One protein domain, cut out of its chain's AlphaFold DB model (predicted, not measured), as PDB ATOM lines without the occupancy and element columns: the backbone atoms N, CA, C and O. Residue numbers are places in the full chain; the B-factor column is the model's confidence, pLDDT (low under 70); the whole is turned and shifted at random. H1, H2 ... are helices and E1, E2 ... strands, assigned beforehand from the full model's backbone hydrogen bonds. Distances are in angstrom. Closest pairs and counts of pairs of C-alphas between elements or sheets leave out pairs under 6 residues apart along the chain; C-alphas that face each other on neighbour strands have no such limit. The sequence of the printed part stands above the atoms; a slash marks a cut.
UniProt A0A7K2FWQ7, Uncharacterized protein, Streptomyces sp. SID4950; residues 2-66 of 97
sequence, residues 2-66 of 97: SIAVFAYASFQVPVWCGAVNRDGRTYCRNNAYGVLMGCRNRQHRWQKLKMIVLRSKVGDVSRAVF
ATOM      1  N   SER A   2     176.353 192.709 169.029       76.25
ATOM      2  CA  SER A   2     175.322 192.212 168.095       76.25
ATOM      3  C   SER A   2     174.135 191.606 168.835       76.25
ATOM      4  O   SER A   2     173.030 192.115 168.709       76.25
ATOM      5  N   ILE A   3     174.346 190.613 169.704       76.25
ATOM      6  CA  ILE A   3     173.251 189.947 170.441       76.25
ATOM      7  C   ILE A   3     172.477 190.926 171.336       76.25
ATOM      8  O   ILE A   3     171.250 190.914 171.334       76.25
ATOM      9  N   ALA A   4     173.174 191.824 172.042       75.75
ATOM     10  CA  ALA A   4     172.539 192.843 172.880       75.75
ATOM     11  C   ALA A   4     171.662 193.814 172.068       75.75
ATOM     12  O   ALA A   4     170.569 194.163 172.502       75.75
ATOM     13  N   VAL A   5     172.098 194.189 170.861       79.00
ATOM     14  CA  VAL A   5     171.333 195.059 169.954       79.00
ATOM     15  C   VAL A   5     170.109 194.320 169.415       79.00
ATOM     16  O   VAL A   5     169.017 194.881 169.403       79.00
ATOM     17  N   PHE A   6     170.254 193.044 169.045       78.56
ATOM     18  CA  PHE A   6     169.123 192.211 168.629       78.56
ATOM     19  C   PHE A   6     168.101 192.017 169.754       78.56
ATOM     20  O   PHE A   6     166.905 192.139 169.507       78.56
ATOM     21  N   ALA A   7     168.554 191.763 170.984       76.94
ATOM     22  CA  ALA A   7     167.687 191.635 172.153       76.94
ATOM     23  C   ALA A   7     166.986 192.963 172.494       76.94
ATOM     24  O   ALA A   7     165.794 192.991 172.793       76.94
ATOM     25  N   TYR A   8     167.697 194.085 172.391       76.94
ATOM     26  CA  TYR A   8     167.116 195.408 172.598       76.94
ATOM     27  C   TYR A   8     166.070 195.742 171.521       76.94
ATOM     28  O   TYR A   8     164.962 196.174 171.837       76.94
ATOM     29  N   ALA A   9     166.363 195.459 170.252       76.25
ATOM     30  CA  ALA A   9     165.434 195.671 169.144       76.25
ATOM     31  C   ALA A   9     164.188 194.773 169.224       76.25
ATOM     32  O   ALA A   9     163.076 195.206 168.907       76.25
ATOM     33  N   SER A  10     164.345 193.526 169.667       76.19
ATOM     34  CA  SER A  10     163.234 192.580 169.745       76.19
ATOM     35  C   SER A  10     162.297 192.851 170.924       76.19
ATOM     36  O   SER A  10     161.090 192.650 170.765       76.19
ATOM     37  N   PHE A  11     162.811 193.353 172.055       75.50
ATOM     38  CA  PHE A  11     162.034 193.498 173.294       75.50
ATOM     39  C   PHE A  11     161.819 194.935 173.788       75.50
ATOM     40  O   PHE A  11     160.821 195.178 174.461       75.50
ATOM     41  N   GLN A  12     162.716 195.882 173.500       73.62
ATOM     42  CA  GLN A  12     162.711 197.200 174.155       73.62
ATOM     43  C   GLN A  12     162.411 198.377 173.221       73.62
ATOM     44  O   GLN A  12     161.904 199.395 173.687       73.62
ATOM     45  N   VAL A  13     162.667 198.260 171.916       77.00
ATOM     46  CA  VAL A  13     162.458 199.386 170.987       77.00
ATOM     47  C   VAL A  13     160.970 199.732 170.864       77.00
ATOM     48  O   VAL A  13     160.184 198.865 170.485       77.00
ATOM     49  N   PRO A  14     160.546 200.982 171.124       75.81
ATOM     50  CA  PRO A  14     159.158 201.375 170.930       75.81
ATOM     51  C   PRO A  14     158.816 201.297 169.441       75.81
ATOM     52  O   PRO A  14     159.295 202.090 168.633       75.81
ATOM     53  N   VAL A  15     157.985 200.328 169.070       75.50
ATOM     54  CA  VAL A  15     157.498 200.173 167.697       75.50
ATOM     55  C   VAL A  15     156.023 200.501 167.643       75.50
ATOM     56  O   VAL A  15     155.261 200.196 168.559       75.50
ATOM     57  N   TRP A  16     155.583 201.102 166.547       76.75
ATOM     58  CA  TRP A  16     154.174 201.422 166.388       76.75
ATOM     59  C   TRP A  16     153.318 200.142 166.355       76.75
ATOM     60  O   TRP A  16     153.674 199.151 165.712       76.75
ATOM     61  N   CYS A  17     152.195 200.123 167.089       80.00
ATOM     62  CA  CYS A  17     151.348 198.931 167.178       80.00
ATOM     63  C   CYS A  17     150.626 198.624 165.858       80.00
ATOM     64  O   CYS A  17     150.462 197.446 165.537       80.00
ATOM     65  N   GLY A  18     150.144 199.653 165.151       77.06
ATOM     66  CA  GLY A  18     149.481 199.538 163.842       77.06
ATOM     67  C   GLY A  18     148.218 198.662 163.793       77.06
ATOM     68  O   GLY A  18     147.702 198.399 162.714       77.06
ATOM     69  N   ALA A  19     147.718 198.183 164.935       82.50
ATOM     70  CA  ALA A  19     146.520 197.350 165.012       82.50
ATOM     71  C   ALA A  19     145.264 198.197 164.788       82.50
ATOM     72  O   ALA A  19     145.230 199.361 165.186       82.50
ATOM     73  N   VAL A  20     144.236 197.622 164.172       85.75
ATOM     74  CA  VAL A  20     142.981 198.332 163.907       85.75
ATOM     75  C   VAL A  20     142.115 198.257 165.161       85.75
ATOM     76  O   VAL A  20     141.862 197.168 165.688       85.75
ATOM     77  N   ASN A  21     141.682 199.416 165.660       83.62
ATOM     78  CA  ASN A  21     140.768 199.490 166.795       83.62
ATOM     79  C   ASN A  21     139.409 198.873 166.422       83.62
ATOM     80  O   ASN A  21     139.102 198.641 165.253       83.62
ATOM     81  N   ARG A  22     138.556 198.642 167.424       79.62
ATOM     82  CA  ARG A  22     137.228 198.033 167.234       79.62
ATOM     83  C   ARG A  22     136.349 198.786 166.223       79.62
ATOM     84  O   ARG A  22     135.518 198.162 165.574       79.62
ATOM     85  N   ASP A  23     136.594 200.081 166.048       79.56
ATOM     86  CA  ASP A  23     135.870 200.958 165.122       79.56
ATOM     87  C   ASP A  23     136.220 200.720 163.642       79.56
ATOM     88  O   ASP A  23     135.644 201.354 162.762       79.56
ATOM     89  N   GLY A  24     137.207 199.867 163.337       78.12
ATOM     90  CA  GLY A  24     137.575 199.477 161.968       78.12
ATOM     91  C   GLY A  24     138.233 200.574 161.121       78.12
ATOM     92  O   GLY A  24     138.776 200.282 160.061       78.12
ATOM     93  N   ARG A  25     138.200 201.831 161.579       80.38
ATOM     94  CA  ARG A  25     138.677 203.017 160.849       80.38
ATOM     95  C   ARG A  25     139.920 203.653 161.458       80.38
ATOM     96  O   ARG A  25     140.631 204.383 160.776       80.38
ATOM     97  N   THR A  26     140.180 203.411 162.741       85.06
ATOM     98  CA  THR A  26     141.292 204.032 163.462       85.06
ATOM     99  C   THR A  26     142.357 202.999 163.805       85.06
ATOM    100  O   THR A  26     142.063 201.898 164.273       85.06
ATOM    101  N   TYR A  27     143.617 203.371 163.588       83.19
ATOM    102  CA  TYR A  27     144.759 202.576 164.019       83.19
ATOM    103  C   TYR A  27     145.136 202.912 165.461       83.19
ATOM    104  O   TYR A  27     145.016 204.051 165.924       83.19
ATOM    105  N   CYS A  28     145.624 201.909 166.179       83.75
ATOM    106  CA  CYS A  28     146.134 202.063 167.524       83.75
ATOM    107  C   CYS A  28     147.369 202.974 167.510       83.75
ATOM    108  O   CYS A  28     148.372 202.667 166.867       83.75
ATOM    109  N   ARG A  29     147.301 204.090 168.242       81.25
ATOM    110  CA  ARG A  29     148.392 205.075 168.364       81.25
ATOM    111  C   ARG A  29     149.407 204.741 169.460       81.25
ATOM    112  O   ARG A  29     150.419 205.416 169.571       81.25
ATOM    113  N   ASN A  30     149.145 203.709 170.260       80.38
ATOM    114  CA  ASN A  30     150.039 203.319 171.343       80.38
ATOM    115  C   ASN A  30     151.261 202.566 170.808       80.38
ATOM    116  O   ASN A  30     151.158 201.757 169.878       80.38
ATOM    117  N   ASN A  31     152.400 202.790 171.456       79.00
ATOM    118  CA  ASN A  31     153.630 202.061 171.179       79.00
ATOM    119  C   ASN A  31     153.547 200.634 171.743       79.00
ATOM    120  O   ASN A  31     153.009 200.385 172.824       79.00
ATOM    121  N   ALA A  32     154.063 199.683 170.976       77.81
ATOM    122  CA  ALA A  32     154.366 198.328 171.401       77.81
ATOM    123  C   ALA A  32     155.836 198.253 171.850       77.81
ATOM    124  O   ALA A  32     156.670 199.033 171.389       77.81
ATOM    125  N   TYR A  33     156.142 197.322 172.749       75.44
ATOM    126  CA  TYR A  33     157.480 197.159 173.316       75.44
ATOM    127  C   TYR A  33     158.280 196.162 172.469       75.44
ATOM    128  O   TYR A  33     158.176 194.959 172.623       75.44
ATOM    129  N   GLY A  34     159.058 196.639 171.514       73.88
ATOM    130  CA  GLY A  34     159.831 195.786 170.620       73.88
ATOM    131  C   GLY A  34     158.991 195.052 169.573       73.88
ATOM    132  O   GLY A  34     157.755 195.089 169.525       73.88
ATOM    133  N   VAL A  35     159.694 194.369 168.672       69.25
ATOM    134  CA  VAL A  35     159.072 193.582 167.600       69.25
ATOM    135  C   VAL A  35     158.231 192.435 168.175       69.25
ATOM    136  O   VAL A  35     157.149 192.155 167.651       69.25
ATOM    137  N   LEU A  36     158.692 191.822 169.272       65.06
ATOM    138  CA  LEU A  36     158.078 190.640 169.882       65.06
ATOM    139  C   LEU A  36     157.116 190.960 171.031       65.06
ATOM    140  O   LEU A  36     156.187 190.185 171.265       65.06
ATOM    141  N   MET A  37     157.280 192.083 171.737       65.50
ATOM    142  CA  MET A  37     156.368 192.455 172.820       65.50
ATOM    143  C   MET A  37     155.294 193.440 172.308       65.50
ATOM    144  O   MET A  37     155.533 194.505 171.745       65.50
ATOM    145  N   GLY A  38     154.031 193.034 172.426       73.00
ATOM    146  CA  GLY A  38     152.904 193.767 171.846       73.00
ATOM    147  C   GLY A  38     152.366 194.906 172.720       73.00
ATOM    148  O   GLY A  38     152.700 195.041 173.896       73.00
ATOM    149  N   CYS A  39     151.449 195.695 172.155       83.19
ATOM    150  CA  CYS A  39     150.716 196.748 172.868       83.19
ATOM    151  C   CYS A  39     149.994 196.205 174.121       83.19
ATOM    152  O   CYS A  39     149.701 195.011 174.217       83.19
ATOM    153  N   ARG A  40     149.671 197.080 175.085       80.69
ATOM    154  CA  ARG A  40     148.987 196.726 176.347       80.69
ATOM    155  C   ARG A  40     147.669 195.962 176.142       80.69
ATOM    156  O   ARG A  40     147.324 195.104 176.947       80.69
ATOM    157  N   ASN A  41     146.948 196.243 175.055       82.56
ATOM    158  CA  ASN A  41     145.696 195.563 174.730       82.56
ATOM    159  C   ASN A  41     145.951 194.175 174.111       82.56
ATOM    160  O   ASN A  41     146.565 194.066 173.047       82.56
ATOM    161  N   ARG A  42     145.421 193.118 174.740       81.69
ATOM    162  CA  ARG A  42     145.551 191.726 174.271       81.69
ATOM    163  C   ARG A  42     144.967 191.514 172.873       81.69
ATOM    164  O   ARG A  42     145.538 190.755 172.097       81.69
ATOM    165  N   GLN A  43     143.889 192.213 172.519       82.00
ATOM    166  CA  GLN A  43     143.260 192.085 171.197       82.00
ATOM    167  C   GLN A  43     144.211 192.509 170.069       82.00
ATOM    168  O   GLN A  43     144.333 191.827 169.053       82.00
ATOM    169  N   HIS A  44     144.966 193.588 170.283       84.88
ATOM    170  CA  HIS A  44     145.931 194.088 169.305       84.88
ATOM    171  C   HIS A  44     147.144 193.157 169.175       84.88
ATOM    172  O   HIS A  44     147.717 193.046 168.093       84.88
ATOM    173  N   ARG A  45     147.511 192.435 170.248       82.19
ATOM    174  CA  ARG A  45     148.568 191.408 170.200       82.19
ATOM    175  C   ARG A  45     148.187 190.267 169.269       82.19
ATOM    176  O   ARG A  45     149.004 189.876 168.449       82.19
ATOM    177  N   TRP A  46     146.949 189.784 169.353       83.06
ATOM    178  CA  TRP A  46     146.452 188.726 168.473       83.06
ATOM    179  C   TRP A  46     146.334 189.175 167.019       83.06
ATOM    180  O   TRP A  46     146.718 188.422 166.130       83.06
ATOM    181  N   GLN A  47     145.881 190.405 166.760       82.19
ATOM    182  CA  GLN A  47     145.874 190.957 165.400       82.19
ATOM    183  C   GLN A  47     147.296 191.065 164.829       82.19
ATOM    184  O   GLN A  47     147.548 190.610 163.716       82.19
ATOM    185  N   LYS A  48     148.248 191.596 165.608       78.50
ATOM    186  CA  LYS A  48     149.656 191.711 165.203       78.50
ATOM    187  C   LYS A  48     150.302 190.337 165.006       78.50
ATOM    188  O   LYS A  48     150.971 190.130 164.002       78.50
ATOM    189  N   LEU A  49     150.055 189.382 165.905       79.31
ATOM    190  CA  LEU A  49     150.544 188.007 165.784       79.31
ATOM    191  C   LEU A  49     149.956 187.322 164.551       79.31
ATOM    192  O   LEU A  49     150.699 186.706 163.799       79.31
ATOM    193  N   LYS A  50     148.654 187.479 164.287       79.50
ATOM    194  CA  LYS A  50     148.016 186.960 163.073       79.50
ATOM    195  C   LYS A  50     148.638 187.576 161.823       79.50
ATOM    196  O   LYS A  50     148.895 186.840 160.881       79.50
ATOM    197  N   MET A  51     148.936 188.877 161.820       72.44
ATOM    198  CA  MET A  51     149.654 189.519 160.713       72.44
ATOM    199  C   MET A  51     151.072 188.976 160.543       72.44
ATOM    200  O   MET A  51     151.462 188.685 159.418       72.44
ATOM    201  N   ILE A  52     151.829 188.793 161.628       76.38
ATOM    202  CA  ILE A  52     153.184 188.224 161.577       76.38
ATOM    203  C   ILE A  52     153.134 186.782 161.066       76.38
ATOM    204  O   ILE A  52     153.854 186.447 160.138       76.38
ATOM    205  N   VAL A  53     152.251 185.941 161.605       76.31
ATOM    206  CA  VAL A  53     152.100 184.539 161.190       76.31
ATOM    207  C   VAL A  53     151.604 184.436 159.748       76.31
ATOM    208  O   VAL A  53     152.104 183.607 158.993       76.31
ATOM    209  N   LEU A  54     150.660 185.286 159.337       74.38
ATOM    210  CA  LEU A  54     150.188 185.343 157.954       74.38
ATOM    211  C   LEU A  54     151.313 185.795 157.015       74.38
ATOM    212  O   LEU A  54     151.512 185.186 155.969       74.38
ATOM    213  N   ARG A  55     152.100 186.802 157.411       66.06
ATOM    214  CA  ARG A  55     153.292 187.258 156.684       66.06
ATOM    215  C   ARG A  55     154.352 186.162 156.602       66.06
ATOM    216  O   ARG A  55     154.963 186.029 155.551       66.06
ATOM    217  N   SER A  56     154.544 185.370 157.656       65.75
ATOM    218  CA  SER A  56     155.465 184.228 157.659       65.75
ATOM    219  C   SER A  56     154.983 183.118 156.734       65.75
ATOM    220  O   SER A  56     155.753 182.684 155.894       65.75
ATOM    221  N   LYS A  57     153.698 182.740 156.780       61.25
ATOM    222  CA  LYS A  57     153.124 181.743 155.860       61.25
ATOM    223  C   LYS A  57     153.189 182.192 154.399       61.25
ATOM    224  O   LYS A  57     153.563 181.404 153.539       61.25
ATOM    225  N   VAL A  58     152.880 183.457 154.109       59.34
ATOM    226  CA  VAL A  58     153.061 184.036 152.764       59.34
ATOM    227  C   VAL A  58     154.547 184.099 152.396       59.34
ATOM    228  O   VAL A  58     154.907 183.853 151.251       59.34
ATOM    229  N   GLY A  59     155.418 184.368 153.369       58.41
ATOM    230  CA  GLY A  59     156.868 184.326 153.228       58.41
ATOM    231  C   GLY A  59     157.381 182.936 152.851       58.41
ATOM    232  O   GLY A  59     158.191 182.823 151.941       58.41
ATOM    233  N   ASP A  60     156.872 181.882 153.475       59.56
ATOM    234  CA  ASP A  60     157.273 180.498 153.211       59.56
ATOM    235  C   ASP A  60     156.757 180.006 151.855       59.56
ATOM    236  O   ASP A  60     157.509 179.392 151.100       59.56
ATOM    237  N   VAL A  61     155.532 180.388 151.481       59.62
ATOM    238  CA  VAL A  61     155.005 180.156 150.126       59.62
ATOM    239  C   VAL A  61     155.816 180.937 149.087       59.62
ATOM    240  O   VAL A  61     156.170 180.392 148.047       59.62
ATOM    241  N   SER A  62     156.203 182.182 149.377       52.75
ATOM    242  CA  SER A  62     157.067 182.954 148.481       52.75
ATOM    243  C   SER A  62     158.473 182.348 148.373       52.75
ATOM    244  O   SER A  62     159.009 182.255 147.279       52.75
ATOM    245  N   ARG A  63     159.058 181.834 149.461       53.41
ATOM    246  CA  ARG A  63     160.370 181.163 149.439       53.41
ATOM    247  C   ARG A  63     160.357 179.869 148.629       53.41
ATOM    248  O   ARG A  63     161.344 179.591 147.959       53.41
ATOM    249  N   ALA A  64     159.253 179.123 148.650       55.41
ATOM    250  CA  ALA A  64     159.067 177.948 147.800       55.41
ATOM    251  C   ALA A  64     158.966 178.307 146.302       55.41
ATOM    252  O   ALA A  64     159.341 177.505 145.452       55.41
ATOM    253  N   VAL A  65     158.511 179.524 145.981       57.94
ATOM    254  CA  VAL A  65     158.390 180.048 144.607       57.94
ATOM    255  C   VAL A  65     159.649 180.806 144.149       57.94
ATOM    256  O   VAL A  65     159.870 180.952 142.950       57.94
ATOM    257  N   PHE A  66     160.516 181.251 145.068       54.19
ATOM    258  CA  PHE A  66     161.723 182.039 144.780       54.19
ATOM    259  C   PHE A  66     163.036 181.292 145.110       54.19
ATOM    260  O   PHE A  66     163.758 181.694 146.027       54.19
TER     261      PHE A  66
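What this domain is: This is residues 2 to 66 of the 97 residues of an uncharacterized protein of Streptomyces sp. SID4950 (UniProt A0A7K2FWQ7). The model is an open, flat V: the short helix H1 lies in one arm and the long helix H2 makes the other, with the small hairpin of E1 and E2 between them and the loop of residues 17 to 30 reaching out beyond the hairpin, away from H1. Residues 53 to 66, of which 53 to 65 belong to H2, stick out free of the rest. The printed part has 65 residues, with two named helices and two named strands in the order H1, E1, E2, H2. The class is mostly helix, and the two-stranded sheet, in the order E1 - E2, is antiparallel. The whole is loose, with a radius of gyration of the C-alphas of 13.8 A, and its C-alphas span 37 by 33 by 15 A.

How they stand to each other: H1, residues 3 to 11, is joined by a tight link of 2 residues to E1, residues 14 to 16. E1 and E2, residues 31 to 33, are antiparallel neighbours and form a hairpin, with an angle of 131 degrees between their directions. The C-alphas of Pro 14 and Tyr 33 face each other at 5.1 A, and those of Trp 16 and Asn 31 at 4.9 A. Across this pair, N 15 and O 32 are 3.0 A apart and N 32 and O 15 are 2.7 A apart, both within hydrogen-bond range. H1 and E2 have 1 pair of C-alphas within 8 A, those of Phe 11 and Tyr 33 at 5.8 A, while their centres are 14.2 A apart. H2, residues 42 to 65, follows E2 after a short link of 8 residues. H2 is apart from H1 and apart from E1. In H1 and H2, every O i to N i+4 pair is within hydrogen-bond range.

Where its parts are: H1 begins at C-alpha 3 at (173.251, 189.947, 170.441) and is 12.1 A long from first to last C-alpha. E1, residues 14 to 16, begins at C-alpha 14 at (159.158, 201.375, 170.930). E2 covers residues 31 to 33. H2, the longest helix with 24 residues, runs 34.4 A from C-alpha 42 at (145.551, 191.726, 174.271) to C-alpha 65 at (158.390, 180.048, 144.607).

The domain as a whole: The two C-alphas farthest apart are those of Ser 2 and Asp 23, at 40.5 A, and the first and last printed C-alphas, of Ser 2 and Phe 66, are 28.8 A apart. The link from E1 to E2 is long, with 14 residues. The printed part has no cut. The mean pLDDT of the printed part is 74.6, and 15 residues are under 70: residues 35 to 37 and residues 55 to 66.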